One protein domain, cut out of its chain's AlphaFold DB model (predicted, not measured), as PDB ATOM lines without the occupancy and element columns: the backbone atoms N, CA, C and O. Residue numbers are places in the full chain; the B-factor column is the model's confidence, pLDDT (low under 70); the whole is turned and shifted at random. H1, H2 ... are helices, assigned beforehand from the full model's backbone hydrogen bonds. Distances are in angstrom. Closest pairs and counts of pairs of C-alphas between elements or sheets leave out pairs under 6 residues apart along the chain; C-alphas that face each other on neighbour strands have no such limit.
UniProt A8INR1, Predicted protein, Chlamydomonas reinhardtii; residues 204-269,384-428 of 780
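This is residues 204 to 269 and 384 to 428 of the 780 residues of the protein "Predicted protein" of Chlamydomonas reinhardtii (UniProt A8INR1). One very long helix, H5, makes the longest axis; the four shorter helices gather beside its first half, and its far part, with residues 427 and 428 after it, sticks out as an arm from residue 410 on. In the cluster, H3 and H4 pack on H2 near the beginning of H5, while H1 crosses H5 farther along, at residues 397 to 405. The printed part has 111 residues with five named helices, in the order H1, H2, H3, H4, H5, and no named strand; the class is all helix. The whole is only just loose, close to extended, with a radius of gyration of the C-alphas of 19.5 A and spans of 66 by 32 by 26 A.

H1 holds residues 204 to 215, beginning at C-alpha 204 at (195.051, 144.916, 271.246), and is 16.7 A long from first to last C-alpha. H2, residues 229 to 242, is 19.8 A long and begins at C-alpha 229 at (179.166, 142.860, 275.096). H3, residues 247 to 252, measures 8.6 A. H4, residues 257 to 269, measures 18.2 A. H5, residues 388 to 426, is 57.0 A long and ends at C-alpha 426 at (222.103, 159.043, 288.787).

H2 is the hub, touching H1, H3 and H4. H2 and H3 touch, about perpendicular at 79 degrees, with Gly 238 and Val 250 as the closest C-alphas at 5.0 A. Residues 230 to 234 of H2 touch residues 259 to 263 of H4, at a shallow tilt of 22 degrees, opposite ways; the C-alphas of Cys 231 and Phe 260 are closest, 5.8 A apart. H3 and H4 touch only at the corner, and only just, with 3 pairs of C-alphas within 8 A; those of Phe 251 and Ala 257 are closest at 5.2 A. H1 and H2 only just touch, with 3 pairs of C-alphas within 8 A, the closest being Leu 214 and His 229 at 6.4 A. H1 touches residues 397 to 405 of H5 at a steep tilt of 55 degrees, opposite ways, and the C-alphas of Phe 210 and Ala 401 are closest at 5.3 A. H2 and H5 are close but not clearly touching, with the C-alphas of Leu 236 and Val 391 closest at 7.5 A. H4 and H5 are apart. Leaving out H3 and H4, which touch only at the corner, the helix packing is mostly crossed: of the 4 other pairs of helices that touch, 1 is at a shallow tilt. In H1, H2, H3, H4 and H5 every O i to N i+4 pair is within hydrogen-bond range.

The C-alphas of Gly 384 and Pro 428 are the two farthest apart, at 68.7 A. Residues 410 to 428 stand free; without them, the body of 92 residues spans 39 by 29 by 25 A. Residues 270 to 383 are not printed, and C-alphas 269 and 384 are 25.1 A apart across this cut. The link from H1 to H2, residues 216 to 228, is long; those from H2 to H3 and from H3 to H4 are tight. The mean pLDDT of the printed part is 89.2, with residues 218 to 221 and 384 to 385 under 70.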
ATOM      1  N   PRO A 204     195.686 145.651 270.146       93.56
ATOM      2  CA  PRO A 204     195.051 144.916 271.246       93.56
ATOM      3  C   PRO A 204     194.690 145.808 272.444       93.56
ATOM      4  O   PRO A 204     193.710 145.535 273.140       93.56
ATOM      5  N   GLU A 205     195.414 146.905 272.665       94.25
ATOM      6  CA  GLU A 205     195.119 147.898 273.696       94.25
ATOM      7  C   GLU A 205     193.822 148.678 273.404       94.25
ATOM      8  O   GLU A 205     193.064 148.985 274.325       94.25
ATOM      9  N   VAL A 206     193.490 148.906 272.125       95.06
ATOM     10  CA  VAL A 206     192.206 149.503 271.715       95.06
ATOM     11  C   VAL A 206     191.064 148.524 271.986       95.06
ATOM     12  O   VAL A 206     190.044 148.921 272.550       95.06
ATOM     13  N   ALA A 207     191.242 147.239 271.667       92.81
ATOM     14  CA  ALA A 207     190.267 146.191 271.982       92.81
ATOM     15  C   ALA A 207     190.112 145.941 273.497       92.81
ATOM     16  O   ALA A 207     189.036 145.558 273.965       92.81
ATOM     17  N   ALA A 208     191.156 146.167 274.299       92.44
ATOM     18  CA  ALA A 208     191.069 146.159 275.759       92.44
ATOM     19  C   ALA A 208     190.271 147.368 276.280       92.44
ATOM     20  O   ALA A 208     189.249 147.180 276.943       92.44
ATOM     21  N   ARG A 209     190.663 148.598 275.911       94.19
ATOM     22  CA  ARG A 209     189.959 149.831 276.309       94.19
ATOM     23  C   ARG A 209     188.495 149.843 275.852       94.19
ATOM     24  O   ARG A 209     187.631 150.267 276.616       94.19
ATOM     25  N   PHE A 210     188.185 149.330 274.659       94.81
ATOM     26  CA  PHE A 210     186.808 149.207 274.170       94.81
ATOM     27  C   PHE A 210     185.960 148.273 275.046       94.81
ATOM     28  O   PHE A 210     184.871 148.668 275.462       94.81
ATOM     29  N   ARG A 211     186.470 147.087 275.414       91.44
ATOM     30  CA  ARG A 211     185.774 146.172 276.338       91.44
ATOM     31  C   ARG A 211     185.529 146.810 277.708       91.44
ATOM     32  O   ARG A 211     184.412 146.722 278.214       91.44
ATOM     33  N   SER A 212     186.505 147.530 278.270       91.75
ATOM     34  CA  SER A 212     186.311 148.287 279.519       91.75
ATOM     35  C   SER A 212     185.215 149.359 279.395       91.75
ATOM     36  O   SER A 212     184.392 149.509 280.295       91.75
ATOM     37  N   LEU A 213     185.159 150.079 278.267       92.19
ATOM     38  CA  LEU A 213     184.127 151.089 277.999       92.19
ATOM     39  C   LEU A 213     182.725 150.498 277.750       92.19
ATOM     40  O   LEU A 213     181.738 151.193 277.998       92.19
ATOM     41  N   LEU A 214     182.624 149.255 277.263       90.00
ATOM     42  CA  LEU A 214     181.358 148.516 277.177       90.00
ATOM     43  C   LEU A 214     180.890 148.048 278.559       90.00
ATOM     44  O   LEU A 214     179.736 148.282 278.915       90.00
ATOM     45  N   ALA A 215     181.782 147.445 279.352       87.06
ATOM     46  CA  ALA A 215     181.473 146.978 280.705       87.06
ATOM     47  C   ALA A 215     180.959 148.123 281.599       87.06
ATOM     48  O   ALA A 215     179.919 147.994 282.239       87.06
ATOM     49  N   ALA A 216     181.594 149.299 281.530       88.19
ATOM     50  CA  ALA A 216     181.170 150.517 282.232       88.19
ATOM     51  C   ALA A 216     179.844 151.145 281.721       88.19
ATOM     52  O   ALA A 216     179.515 152.279 282.077       88.19
ATOM     53  N   ARG A 217     179.095 150.463 280.840       80.56
ATOM     54  CA  ARG A 217     177.861 150.954 280.194       80.56
ATOM     55  C   ARG A 217     176.707 149.940 280.158       80.56
ATOM     56  O   ARG A 217     175.720 150.206 279.465       80.56
ATOM     57  N   ALA A 218     176.814 148.823 280.879       61.53
ATOM     58  CA  ALA A 218     175.926 147.660 280.766       61.53
ATOM     59  C   ALA A 218     174.413 147.989 280.711       61.53
ATOM     60  O   ALA A 218     173.702 147.498 279.833       61.53
ATOM     61  N   ASP A 219     173.924 148.875 281.581       55.31
ATOM     62  CA  ASP A 219     172.507 148.867 281.986       55.31
ATOM     63  C   ASP A 219     171.528 149.666 281.100       55.31
ATOM     64  O   ASP A 219     170.343 149.738 281.423       55.31
ATOM     65  N   ARG A 220     171.980 150.360 280.037       57.69
ATOM     66  CA  ARG A 220     171.214 151.523 279.508       57.69
ATOM     67  C   ARG A 220     170.709 151.503 278.059       57.69
ATOM     68  O   ARG A 220     170.043 152.464 277.686       57.69
ATOM     69  N   SER A 221     170.993 150.497 277.216       67.81
ATOM     70  CA  SER A 221     170.340 150.402 275.876       67.81
ATOM     71  C   SER A 221     170.478 149.060 275.126       67.81
ATOM     72  O   SER A 221     170.661 149.062 273.903       67.81
ATOM     73  N   ALA A 222     170.482 147.916 275.817       80.31
ATOM     74  CA  ALA A 222     170.529 146.599 275.161       80.31
ATOM     75  C   ALA A 222     169.348 146.413 274.166       80.31
ATOM     76  O   ALA A 222     168.235 146.815 274.504       80.31
ATOM     77  N   PRO A 223     169.549 145.831 272.960       83.62
ATOM     78  CA  PRO A 223     168.454 145.541 272.019       83.62
ATOM     79  C   PRO A 223     167.552 144.384 272.472       83.62
ATOM     80  O   PRO A 223     166.419 144.258 272.028       83.62
ATOM     81  N   ALA A 224     168.076 143.516 273.339       85.50
ATOM     82  CA  ALA A 224     167.353 142.425 273.970       85.50
ATOM     83  C   ALA A 224     167.956 142.139 275.351       85.50
ATOM     84  O   ALA A 224     169.130 142.419 275.592       85.50
ATOM     85  N   THR A 225     167.175 141.533 276.243       86.12
ATOM     86  CA  THR A 225     167.592 141.180 277.611       86.12
ATOM     87  C   THR A 225     168.714 140.134 277.675       86.12
ATOM     88  O   THR A 225     169.407 140.053 278.685       86.12
ATOM     89  N   TRP A 226     168.919 139.372 276.596       88.94
ATOM     90  CA  TRP A 226     169.999 138.392 276.430       88.94
ATOM     91  C   TRP A 226     171.281 138.960 275.791       88.94
ATOM     92  O   TRP A 226     172.263 138.240 275.646       88.94
ATOM     93  N   TRP A 227     171.297 140.227 275.366       90.94
ATOM     94  CA  TRP A 227     172.373 140.773 274.529       90.94
ATOM     95  C   TRP A 227     173.627 141.162 275.335       90.94
ATOM     96  O   TRP A 227     173.592 142.101 276.131       90.94
ATOM     97  N   SER A 228     174.754 140.482 275.092       89.62
ATOM     98  CA  SER A 228     176.038 140.709 275.783       89.62
ATOM     99  C   SER A 228     176.959 141.731 275.086       89.62
ATOM    100  O   SER A 228     176.720 142.150 273.952       89.62
ATOM    101  N   HIS A 229     178.075 142.096 275.733       89.12
ATOM    102  CA  HIS A 229     179.166 142.860 275.096       89.12
ATOM    103  C   HIS A 229     179.848 142.089 273.950       89.12
ATOM    104  O   HIS A 229     180.397 142.692 273.023       89.12
ATOM    105  N   ASP A 230     179.780 140.759 273.969       91.06
ATOM    106  CA  ASP A 230     180.320 139.920 272.898       91.06
ATOM    107  C   ASP A 230     179.385 139.927 271.687       91.06
ATOM    108  O   ASP A 230     179.865 139.949 270.558       91.06
ATOM    109  N   CYS A 231     178.069 140.052 271.904       93.12
ATOM    110  CA  CYS A 231     177.107 140.312 270.832       93.12
ATOM    111  C   CYS A 231     177.381 141.659 270.137       93.12
ATOM    112  O   CYS A 231     177.317 141.732 268.913       93.12
ATOM    113  N   ASP A 232     177.751 142.719 270.873       93.44
ATOM    114  CA  ASP A 232     178.193 143.983 270.250       93.44
ATOM    115  C   ASP A 232     179.478 143.808 269.434       93.44
ATOM    116  O   ASP A 232     179.583 144.310 268.314       93.44
ATOM    117  N   THR A 233     180.460 143.095 269.987       93.00
ATOM    118  CA  THR A 233     181.772 142.907 269.352       93.00
ATOM    119  C   THR A 233     181.665 142.038 268.093       93.00
ATOM    120  O   THR A 233     182.243 142.375 267.058       93.00
ATOM    121  N   ALA A 234     180.866 140.968 268.142       95.00
ATOM    122  CA  ALA A 234     180.529 140.127 266.996       95.00
ATOM    123  C   ALA A 234     179.709 140.892 265.946       95.00
ATOM    124  O   ALA A 234     180.006 140.792 264.757       95.00
ATOM    125  N   LEU A 235     178.742 141.721 266.362       95.38
ATOM    126  CA  LEU A 235     177.968 142.570 265.449       95.38
ATOM    127  C   LEU A 235     178.872 143.542 264.677       95.38
ATOM    128  O   LEU A 235     178.748 143.650 263.459       95.38
ATOM    129  N   LEU A 236     179.796 144.226 265.361       95.44
ATOM    130  CA  LEU A 236     180.740 145.141 264.715       95.44
ATOM    131  C   LEU A 236     181.672 144.413 263.734       95.44
ATOM    132  O   LEU A 236     181.820 144.862 262.597       95.44
ATOM    133  N   ARG A 237     182.271 143.284 264.138       95.44
ATOM    134  CA  ARG A 237     183.148 142.480 263.267       95.44
ATOM    135  C   ARG A 237     182.412 141.931 262.049       95.44
ATOM    136  O   ARG A 237     182.885 142.095 260.925       95.44
ATOM    137  N   GLY A 238     181.223 141.368 262.249       95.44
ATOM    138  CA  GLY A 238     180.380 140.878 261.164       95.44
ATOM    139  C   GLY A 238     179.980 141.983 260.191       95.44
ATOM    140  O   GLY A 238     180.149 141.818 258.986       95.44
ATOM    141  N   MET A 239     179.526 143.139 260.686       95.44
ATOM    142  CA  MET A 239     179.199 144.288 259.829       95.44
ATOM    143  C   MET A 239     180.415 144.818 259.062       95.44
ATOM    144  O   MET A 239     180.269 145.304 257.942       95.44
ATOM    145  N   TRP A 240     181.616 144.725 259.638       95.62
ATOM    146  CA  TRP A 240     182.849 145.117 258.963       95.62
ATOM    147  C   TRP A 240     183.253 144.100 257.886       95.62
ATOM    148  O   TRP A 240     183.654 144.507 256.796       95.62
ATOM    149  N   ARG A 241     183.085 142.791 258.113       94.62
ATOM    150  CA  ARG A 241     183.375 141.752 257.107       94.62
ATOM    151  C   ARG A 241     182.338 141.691 255.974       94.62
ATOM    152  O   ARG A 241     182.704 141.677 254.799       94.62
ATOM    153  N   LEU A 242     181.052 141.647 256.311       93.94
ATOM    154  CA  LEU A 242     179.963 141.254 255.401       93.94
ATOM    155  C   LEU A 242     179.225 142.434 254.744       93.94
ATOM    156  O   LEU A 242     178.514 142.235 253.754       93.94
ATOM    157  N   GLY A 243     179.427 143.645 255.270       94.12
ATOM    158  CA  GLY A 243     178.828 144.888 254.791       94.12
ATOM    159  C   GLY A 243     177.965 145.571 255.855       94.12
ATOM    160  O   GLY A 243     177.262 144.933 256.644       94.12
ATOM    161  N   TYR A 244     177.995 146.904 255.886       93.19
ATOM    162  CA  TYR A 244     177.267 147.673 256.890       93.19
ATOM    163  C   TYR A 244     175.746 147.508 256.737       93.19
ATOM    164  O   TYR A 244     175.164 147.906 255.726       93.19
ATOM    165  N   ALA A 245     175.104 147.061 257.820       87.38
ATOM    166  CA  ALA A 245     173.670 146.785 257.954       87.38
ATOM    167  C   ALA A 245     173.155 145.541 257.198       87.38
ATOM    168  O   ALA A 245     171.943 145.351 257.125       87.38
ATOM    169  N   GLU A 246     174.046 144.656 256.741       90.75
ATOM    170  CA  GLU A 246     173.714 143.288 256.297       90.75
ATOM    171  C   GLU A 246     173.477 142.378 257.524       90.75
ATOM    172  O   GLU A 246     174.168 141.383 257.737       90.75
ATOM    173  N   PHE A 247     172.545 142.767 258.403       91.19
ATOM    174  CA  PHE A 247     172.360 142.152 259.725       91.19
ATOM    175  C   PHE A 247     172.055 140.651 259.651       91.19
ATOM    176  O   PHE A 247     172.614 139.879 260.424       91.19
ATOM    177  N   ASP A 248     171.235 140.231 258.689       90.81
ATOM    178  CA  ASP A 248     170.863 138.824 258.512       90.81
ATOM    179  C   ASP A 248     172.069 137.969 258.083       90.81
ATOM    180  O   ASP A 248     172.209 136.827 258.520       90.81
ATOM    181  N   ALA A 249     172.999 138.542 257.307       91.81
ATOM    182  CA  ALA A 249     174.267 137.891 256.988       91.81
ATOM    183  C   ALA A 249     175.158 137.759 258.235       91.81
ATOM    184  O   ALA A 249     175.777 136.720 258.424       91.81
ATOM    185  N   VAL A 250     175.187 138.769 259.116       94.50
ATOM    186  CA  VAL A 250     175.946 138.724 260.382       94.50
ATOM    187  C   VAL A 250     175.383 137.689 261.357       94.50
ATOM    188  O   VAL A 250     176.153 136.972 261.990       94.50
ATOM    189  N   PHE A 251     174.059 137.580 261.472       93.38
ATOM    190  CA  PHE A 251     173.420 136.583 262.334       93.38
ATOM    191  C   PHE A 251     173.470 135.158 261.757       93.38
ATOM    192  O   PHE A 251     173.401 134.201 262.528       93.38
ATOM    193  N   GLY A 252     173.610 135.006 260.434       92.62
ATOM    194  CA  GLY A 252     173.773 133.716 259.752       92.62
ATOM    195  C   GLY A 252     175.222 133.254 259.534       92.62
ATOM    196  O   GLY A 252     175.431 132.099 259.167       92.62
ATOM    197  N   ASP A 253     176.224 134.116 259.736       95.75
ATOM    198  CA  ASP A 253     177.645 133.785 259.546       95.75
ATOM    199  C   ASP A 253     178.110 132.740 260.585       95.75
ATOM    200  O   ASP A 253     177.887 132.934 261.784       95.75
ATOM    201  N   PRO A 254     178.770 131.641 260.170       95.94
ATOM    202  CA  PRO A 254     179.131 130.536 261.060       95.94
ATOM    203  C   PRO A 254     180.117 130.909 262.181       95.94
ATOM    204  O   PRO A 254     180.209 130.169 263.158       95.94
ATOM    205  N   GLU A 255     180.831 132.031 262.076       95.06
ATOM    206  CA  GLU A 255     181.753 132.533 263.102       95.06
ATOM    207  C   GLU A 255     181.046 133.391 264.161       95.06
ATOM    208  O   GLU A 255     181.384 133.323 265.343       95.06
ATOM    209  N   PHE A 256     180.036 134.172 263.762       95.38
ATOM    210  CA  PHE A 256     179.338 135.107 264.656       95.38
ATOM    211  C   PHE A 256     178.032 134.528 265.225       95.38
ATOM    212  O   PHE A 256     177.704 134.777 266.388       95.38
ATOM    213  N   ALA A 257     177.322 133.683 264.471       93.31
ATOM    214  CA  ALA A 257     176.107 132.990 264.911       93.31
ATOM    215  C   ALA A 257     176.253 132.172 266.218       93.31
ATOM    216  O   ALA A 257     175.280 132.104 266.973       93.31
ATOM    217  N   PRO A 258     177.406 131.541 266.544       96.81
ATOM    218  CA  PRO A 258     177.611 130.901 267.845       96.81
ATOM    219  C   PRO A 258     177.582 131.890 269.017       96.81
ATOM    220  O   PRO A 258     177.046 131.552 270.065       96.81
ATOM    221  N   VAL A 259     178.095 133.116 268.847       95.81
ATOM    222  CA  VAL A 259     178.151 134.131 269.917       95.81
ATOM    223  C   VAL A 259     176.745 134.592 270.305       95.81
ATOM    224  O   VAL A 259     176.411 134.650 271.487       95.81
ATOM    225  N   PHE A 260     175.893 134.863 269.312       94.38
ATOM    226  CA  PHE A 260     174.506 135.268 269.557       94.38
ATOM    227  C   PHE A 260     173.664 134.133 270.158       94.38
ATOM    228  O   PHE A 260     172.861 134.388 271.054       94.38
ATOM    229  N   ARG A 261     173.875 132.882 269.717       93.50
ATOM    230  CA  ARG A 261     173.203 131.705 270.295       93.50
ATOM    231  C   ARG A 261     173.638 131.436 271.730       93.50
ATOM    232  O   ARG A 261     172.776 131.355 272.594       93.50
ATOM    233  N   ALA A 262     174.940 131.427 272.018       93.06
ATOM    234  CA  ALA A 262     175.449 131.233 273.377       93.06
ATOM    235  C   ALA A 262     174.911 132.290 274.363       93.06
ATOM    236  O   ALA A 262     174.608 131.970 275.510       93.06
ATOM    237  N   ALA A 263     174.727 133.539 273.920       91.75
ATOM    238  CA  ALA A 263     174.114 134.587 274.735       91.75
ATOM    239  C   ALA A 263     172.610 134.341 275.004       91.75
ATOM    240  O   ALA A 263     172.142 134.544 276.126       91.75
ATOM    241  N   GLN A 264     171.860 133.855 274.007       91.00
ATOM    242  CA  GLN A 264     170.457 133.441 274.164       91.00
ATOM    243  C   GLN A 264     170.322 132.214 275.076       91.00
ATOM    244  O   GLN A 264     169.479 132.207 275.972       91.00
ATOM    245  N   GLU A 265     171.175 131.206 274.892       92.06
ATOM    246  CA  GLU A 265     171.224 129.969 275.677       92.06
ATOM    247  C   GLU A 265     171.594 130.252 277.142       92.06
ATOM    248  O   GLU A 265     170.909 129.782 278.048       92.06
ATOM    249  N   ALA A 266     172.598 131.101 277.399       89.12
ATOM    250  CA  ALA A 266     172.966 131.522 278.753       89.12
ATOM    251  C   ALA A 266     171.856 132.334 279.447       89.12
ATOM    252  O   ALA A 266     171.643 132.200 280.655       89.12
ATOM    253  N   TYR A 267     171.113 133.158 278.700       89.19
ATOM    254  CA  TYR A 267     169.942 133.860 279.226       89.19
ATOM    255  C   TYR A 267     168.791 132.893 279.539       89.19
ATOM    256  O   TYR A 267     168.189 132.984 280.610       89.19
ATOM    257  N   ALA A 268     168.518 131.934 278.650       89.25
ATOM    258  CA  ALA A 268     167.511 130.897 278.857       89.25
ATOM    259  C   ALA A 268     167.846 130.015 280.071       89.25
ATOM    260  O   ALA A 268     166.979 129.789 280.908       89.25
ATOM    261  N   ALA A 269     169.107 129.611 280.245       90.31
ATOM    262  CA  ALA A 269     169.557 128.862 281.419       90.31
ATOM    263  C   ALA A 269     169.436 129.661 282.732       90.31
ATOM    264  O   ALA A 269     169.202 129.082 283.789       90.31
ATOM    265  N   GLY A 384     160.766 147.114 268.975       57.31
ATOM    266  CA  GLY A 384     160.841 148.195 267.994       57.31
ATOM    267  C   GLY A 384     162.213 148.870 267.867       57.31
ATOM    268  O   GLY A 384     162.345 149.809 267.076       57.31
ATOM    269  N   GLN A 385     163.251 148.434 268.592       59.84
ATOM    270  CA  GLN A 385     164.590 149.010 268.447       59.84
ATOM    271  C   GLN A 385     165.249 148.598 267.123       59.84
ATOM    272  O   GLN A 385     165.340 147.421 266.773       59.84
ATOM    273  N   THR A 386     165.788 149.589 266.404       75.88
ATOM    274  CA  THR A 386     166.701 149.369 265.272       75.88
ATOM    275  C   THR A 386     168.147 149.333 265.758       75.88
ATOM    276  O   THR A 386     168.531 150.081 266.659       75.88
ATOM    277  N   LEU A 387     168.999 148.524 265.120       81.50
ATOM    278  CA  LEU A 387     170.424 148.470 265.474       81.50
ATOM    279  C   LEU A 387     171.214 149.727 265.074       81.50
ATOM    280  O   LEU A 387     172.194 150.053 265.740       81.50
ATOM    281  N   ASN A 388     170.799 150.471 264.040       83.94
ATOM    282  CA  ASN A 388     171.578 151.596 263.492       83.94
ATOM    283  C   ASN A 388     172.003 152.655 264.546       83.94
ATOM    284  O   ASN A 388     173.185 153.012 264.571       83.94
ATOM    285  N   PRO A 389     171.133 153.131 265.467       85.69
ATOM    286  CA  PRO A 389     171.546 154.043 266.536       85.69
ATOM    287  C   PRO A 389     172.484 153.408 267.573       85.69
ATOM    288  O   PRO A 389     173.285 154.131 268.164       85.69
ATOM    289  N   ARG A 390     172.407 152.088 267.819       87.88
ATOM    290  CA  ARG A 390     173.353 151.384 268.704       87.88
ATOM    291  C   ARG A 390     174.714 151.249 268.027       87.88
ATOM    292  O   ARG A 390     175.706 151.641 268.628       87.88
ATOM    293  N   VAL A 391     174.751 150.820 266.763       90.81
ATOM    294  CA  VAL A 391     175.977 150.735 265.950       90.81
ATOM    295  C   VAL A 391     176.724 152.069 265.935       90.81
ATOM    296  O   VAL A 391     177.927 152.078 266.177       90.81
ATOM    297  N   ARG A 392     176.040 153.211 265.760       90.56
ATOM    298  CA  ARG A 392     176.722 154.515 265.834       90.56
ATOM    299  C   ARG A 392     177.345 154.773 267.213       90.56
ATOM    300  O   ARG A 392     178.522 155.110 267.276       90.56
ATOM    301  N   ARG A 393     176.614 154.521 268.310       90.88
ATOM    302  CA  ARG A 393     177.155 154.637 269.683       90.88
ATOM    303  C   ARG A 393     178.342 153.698 269.942       90.88
ATOM    304  O   ARG A 393     179.202 154.044 270.748       90.88
ATOM    305  N   LEU A 394     178.379 152.534 269.292       92.94
ATOM    306  CA  LEU A 394     179.492 151.584 269.356       92.94
ATOM    307  C   LEU A 394     180.713 152.082 268.560       92.94
ATOM    308  O   LEU A 394     181.819 152.052 269.091       92.94
ATOM    309  N   ILE A 395     180.525 152.636 267.356       94.56
ATOM    310  CA  ILE A 395     181.593 153.303 266.581       94.56
ATOM    311  C   ILE A 395     182.206 154.446 267.399       94.56
ATOM    312  O   ILE A 395     183.419 154.496 267.583       94.56
ATOM    313  N   ASP A 396     181.371 155.323 267.964       94.06
ATOM    314  CA  ASP A 396     181.831 156.455 268.777       94.06
ATOM    315  C   ASP A 396     182.566 155.997 270.062       94.06
ATOM    316  O   ASP A 396     183.439 156.710 270.565       94.06
ATOM    317  N   LEU A 397     182.263 154.794 270.577       94.44
ATOM    318  CA  LEU A 397     182.994 154.153 271.678       94.44
ATOM    319  C   LEU A 397     184.362 153.608 271.253       94.44
ATOM    320  O   LEU A 397     185.333 153.837 271.972       94.44
ATOM    321  N   VAL A 398     184.466 152.928 270.108       95.88
ATOM    322  CA  VAL A 398     185.762 152.462 269.584       95.88
ATOM    323  C   VAL A 398     186.657 153.664 269.252       95.88
ATOM    324  O   VAL A 398     187.820 153.692 269.646       95.88
ATOM    325  N   LEU A 399     186.107 154.724 268.649       95.75
ATOM    326  CA  LEU A 399     186.827 155.986 268.424       95.75
ATOM    327  C   LEU A 399     187.266 156.666 269.734       95.75
ATOM    328  O   LEU A 399     188.310 157.319 269.759       95.75
ATOM    329  N   LYS A 400     186.519 156.505 270.839       95.94
ATOM    330  CA  LYS A 400     186.986 156.928 272.171       95.94
ATOM    331  C   LYS A 400     188.132 156.040 272.670       95.94
ATOM    332  O   LYS A 400     189.130 156.584 273.131       95.94
ATOM    333  N   ALA A 401     188.025 154.717 272.540       95.94
ATOM    334  CA  ALA A 401     189.080 153.779 272.933       95.94
ATOM    335  C   ALA A 401     190.404 154.049 272.195       95.94
ATOM    336  O   ALA A 401     191.461 154.004 272.814       95.94
ATOM    337  N   ILE A 402     190.349 154.408 270.906       96.38
ATOM    338  CA  ILE A 402     191.521 154.785 270.096       96.38
ATOM    339  C   ILE A 402     192.214 156.039 270.638       96.38
ATOM    340  O   ILE A 402     193.443 156.053 270.714       96.38
ATOM    341  N   ARG A 403     191.448 157.071 271.029       96.38
ATOM    342  CA  ARG A 403     192.005 158.290 271.642       96.38
ATOM    343  C   ARG A 403     192.634 157.996 272.998       96.38
ATOM    344  O   ARG A 403     193.802 158.310 273.185       96.38
ATOM    345  N   GLN A 404     191.920 157.289 273.877       95.25
ATOM    346  CA  GLN A 404     192.437 156.933 275.202       95.25
ATOM    347  C   GLN A 404     193.698 156.062 275.113       95.25
ATOM    348  O   GLN A 404     194.677 156.352 275.783       95.25
ATOM    349  N   ALA A 405     193.747 155.087 274.202       93.00
ATOM    350  CA  ALA A 405     194.956 154.305 273.944       93.00
ATOM    351  C   ALA A 405     196.111 155.115 273.310       93.00
ATOM    352  O   ALA A 405     197.253 154.661 273.306       93.00
ATOM    353  N   GLY A 406     195.836 156.284 272.721       93.50
ATOM    354  CA  GLY A 406     196.856 157.243 272.285       93.50
ATOM    355  C   GLY A 406     197.353 158.122 273.436       93.50
ATOM    356  O   GLY A 406     198.557 158.319 273.578       93.50
ATOM    357  N   GLU A 407     196.436 158.588 274.287       93.62
ATOM    358  CA  GLU A 407     196.714 159.322 275.529       93.62
ATOM    359  C   GLU A 407     197.567 158.467 276.490       93.62
ATOM    360  O   GLU A 407     198.606 158.927 276.961       93.62
ATOM    361  N   ASP A 408     197.201 157.193 276.683       90.50
ATOM    362  CA  ASP A 408     197.952 156.184 277.444       90.50
ATOM    363  C   ASP A 408     199.392 156.025 276.915       90.50
ATOM    364  O   ASP A 408     200.358 156.066 277.678       90.50
ATOM    365  N   ALA A 409     199.554 155.873 275.594       88.12
ATOM    366  CA  ALA A 409     200.860 155.683 274.961       88.12
ATOM    367  C   ALA A 409     201.745 156.944 275.040       88.12
ATOM    368  O   ALA A 409     202.955 156.841 275.263       88.12
ATOM    369  N   ALA A 410     201.153 158.134 274.908       91.50
ATOM    370  CA  ALA A 410     201.852 159.404 275.082       91.50
ATOM    371  C   ALA A 410     202.301 159.605 276.541       91.50
ATOM    372  O   ALA A 410     203.456 159.964 276.787       91.50
ATOM    373  N   ALA A 411     201.429 159.300 277.509       91.44
ATOM    374  CA  ALA A 411     201.749 159.339 278.933       91.44
ATOM    375  C   ALA A 411     202.861 158.339 279.301       91.44
ATOM    376  O   ALA A 411     203.780 158.695 280.041       91.44
ATOM    377  N   LEU A 412     202.835 157.127 278.731       87.19
ATOM    378  CA  LEU A 412     203.896 156.133 278.899       87.19
ATOM    379  C   LEU A 412     205.229 156.616 278.308       87.19
ATOM    380  O   LEU A 412     206.256 156.480 278.970       87.19
ATOM    381  N   SER A 413     205.243 157.240 277.122       87.94
ATOM    382  CA  SER A 413     206.480 157.843 276.600       87.94
ATOM    383  C   SER A 413     207.000 158.933 277.538       87.94
ATOM    384  O   SER A 413     208.164 158.888 277.918       87.94
ATOM    385  N   ALA A 414     206.147 159.855 277.992       92.31
ATOM    386  CA  ALA A 414     206.538 160.921 278.919       92.31
ATOM    387  C   ALA A 414     206.975 160.405 280.310       92.31
ATOM    388  O   ALA A 414     207.734 161.070 281.019       92.31
ATOM    389  N   ALA A 415     206.516 159.225 280.733       88.88
ATOM    390  CA  ALA A 415     207.041 158.528 281.905       88.88
ATOM    391  C   ALA A 415     208.431 157.928 281.627       88.88
ATOM    392  O   ALA A 415     209.357 158.159 282.403       88.88
ATOM    393  N   LEU A 416     208.610 157.238 280.495       84.19
ATOM    394  CA  LEU A 416     209.902 156.687 280.072       84.19
ATOM    395  C   LEU A 416     210.962 157.780 279.875       84.19
ATOM    396  O   LEU A 416     212.099 157.592 280.292       84.19
ATOM    397  N   ASP A 417     210.608 158.929 279.300       89.12
ATOM    398  CA  ASP A 417     211.504 160.082 279.149       89.12
ATOM    399  C   ASP A 417     211.981 160.626 280.508       89.12
ATOM    400  O   ASP A 417     213.179 160.849 280.695       89.12
ATOM    401  N   ARG A 418     211.086 160.735 281.502       91.81
ATOM    402  CA  ARG A 418     211.458 161.110 282.881       91.81
ATOM    403  C   ARG A 418     212.354 160.062 283.550       91.81
ATOM    404  O   ARG A 418     213.343 160.430 284.179       91.81
ATOM    405  N   ILE A 419     212.063 158.771 283.371       86.88
ATOM    406  CA  ILE A 419     212.894 157.669 283.892       86.88
ATOM    407  C   ILE A 419     214.291 157.688 283.254       86.88
ATOM    408  O   ILE A 419     215.285 157.526 283.959       86.88
ATOM    409  N   VAL A 420     214.398 157.926 281.943       86.19
ATOM    410  CA  VAL A 420     215.687 158.017 281.238       86.19
ATOM    411  C   VAL A 420     216.483 159.247 281.685       86.19
ATOM    412  O   VAL A 420     217.689 159.129 281.906       86.19
ATOM    413  N   ALA A 421     215.833 160.396 281.893       87.00
ATOM    414  CA  ALA A 421     216.478 161.589 282.441       87.00
ATOM    415  C   ALA A 421     217.035 161.342 283.858       87.00
ATOM    416  O   ALA A 421     218.216 161.592 284.107       87.00
ATOM    417  N   ALA A 422     216.232 160.766 284.759       87.12
ATOM    418  CA  ALA A 422     216.666 160.411 286.112       87.12
ATOM    419  C   ALA A 422     217.791 159.356 286.107       87.12
ATOM    420  O   ALA A 422     218.782 159.487 286.826       87.12
ATOM    421  N   ALA A 423     217.698 158.336 285.248       81.88
ATOM    422  CA  ALA A 423     218.732 157.313 285.106       81.88
ATOM    423  C   ALA A 423     220.059 157.892 284.578       81.88
ATOM    424  O   ALA A 423     221.122 157.507 285.065       81.88
ATOM    425  N   ARG A 424     220.016 158.841 283.631       82.62
ATOM    426  CA  ARG A 424     221.199 159.588 283.164       82.62
ATOM    427  C   ARG A 424     221.818 160.428 284.291       82.62
ATOM    428  O   ARG A 424     223.040 160.432 284.413       82.62
ATOM    429  N   ALA A 425     221.001 161.081 285.121       85.38
ATOM    430  CA  ALA A 425     221.468 161.890 286.251       85.38
ATOM    431  C   ALA A 425     222.143 161.050 287.354       85.38
ATOM    432  O   ALA A 425     223.222 161.403 287.825       85.38
ATOM    433  N   HIS A 426     221.554 159.912 287.736       85.12
ATOM    434  CA  HIS A 426     222.103 159.043 288.787       85.12
ATOM    435  C   HIS A 426     223.195 158.074 288.303       85.12
ATOM    436  O   HIS A 426     223.981 157.585 289.116       85.12
ATOM    437  N   VAL A 427     223.272 157.773 287.001       81.88
ATOM    438  CA  VAL A 427     224.258 156.838 286.435       81.88
ATOM    439  C   VAL A 427     224.964 157.468 285.223       81.88
ATOM    440  O   VAL A 427     224.636 157.143 284.080       81.88
ATOM    441  N   PRO A 428     226.014 158.293 285.434       76.50
ATOM    442  CA  PRO A 428     226.741 158.968 284.350       76.50
ATOM    443  C   PRO A 428     227.275 158.030 283.252       76.50
ATOM    444  O   PRO A 428     227.369 158.407 282.086       76.50
TER     445      PRO A 428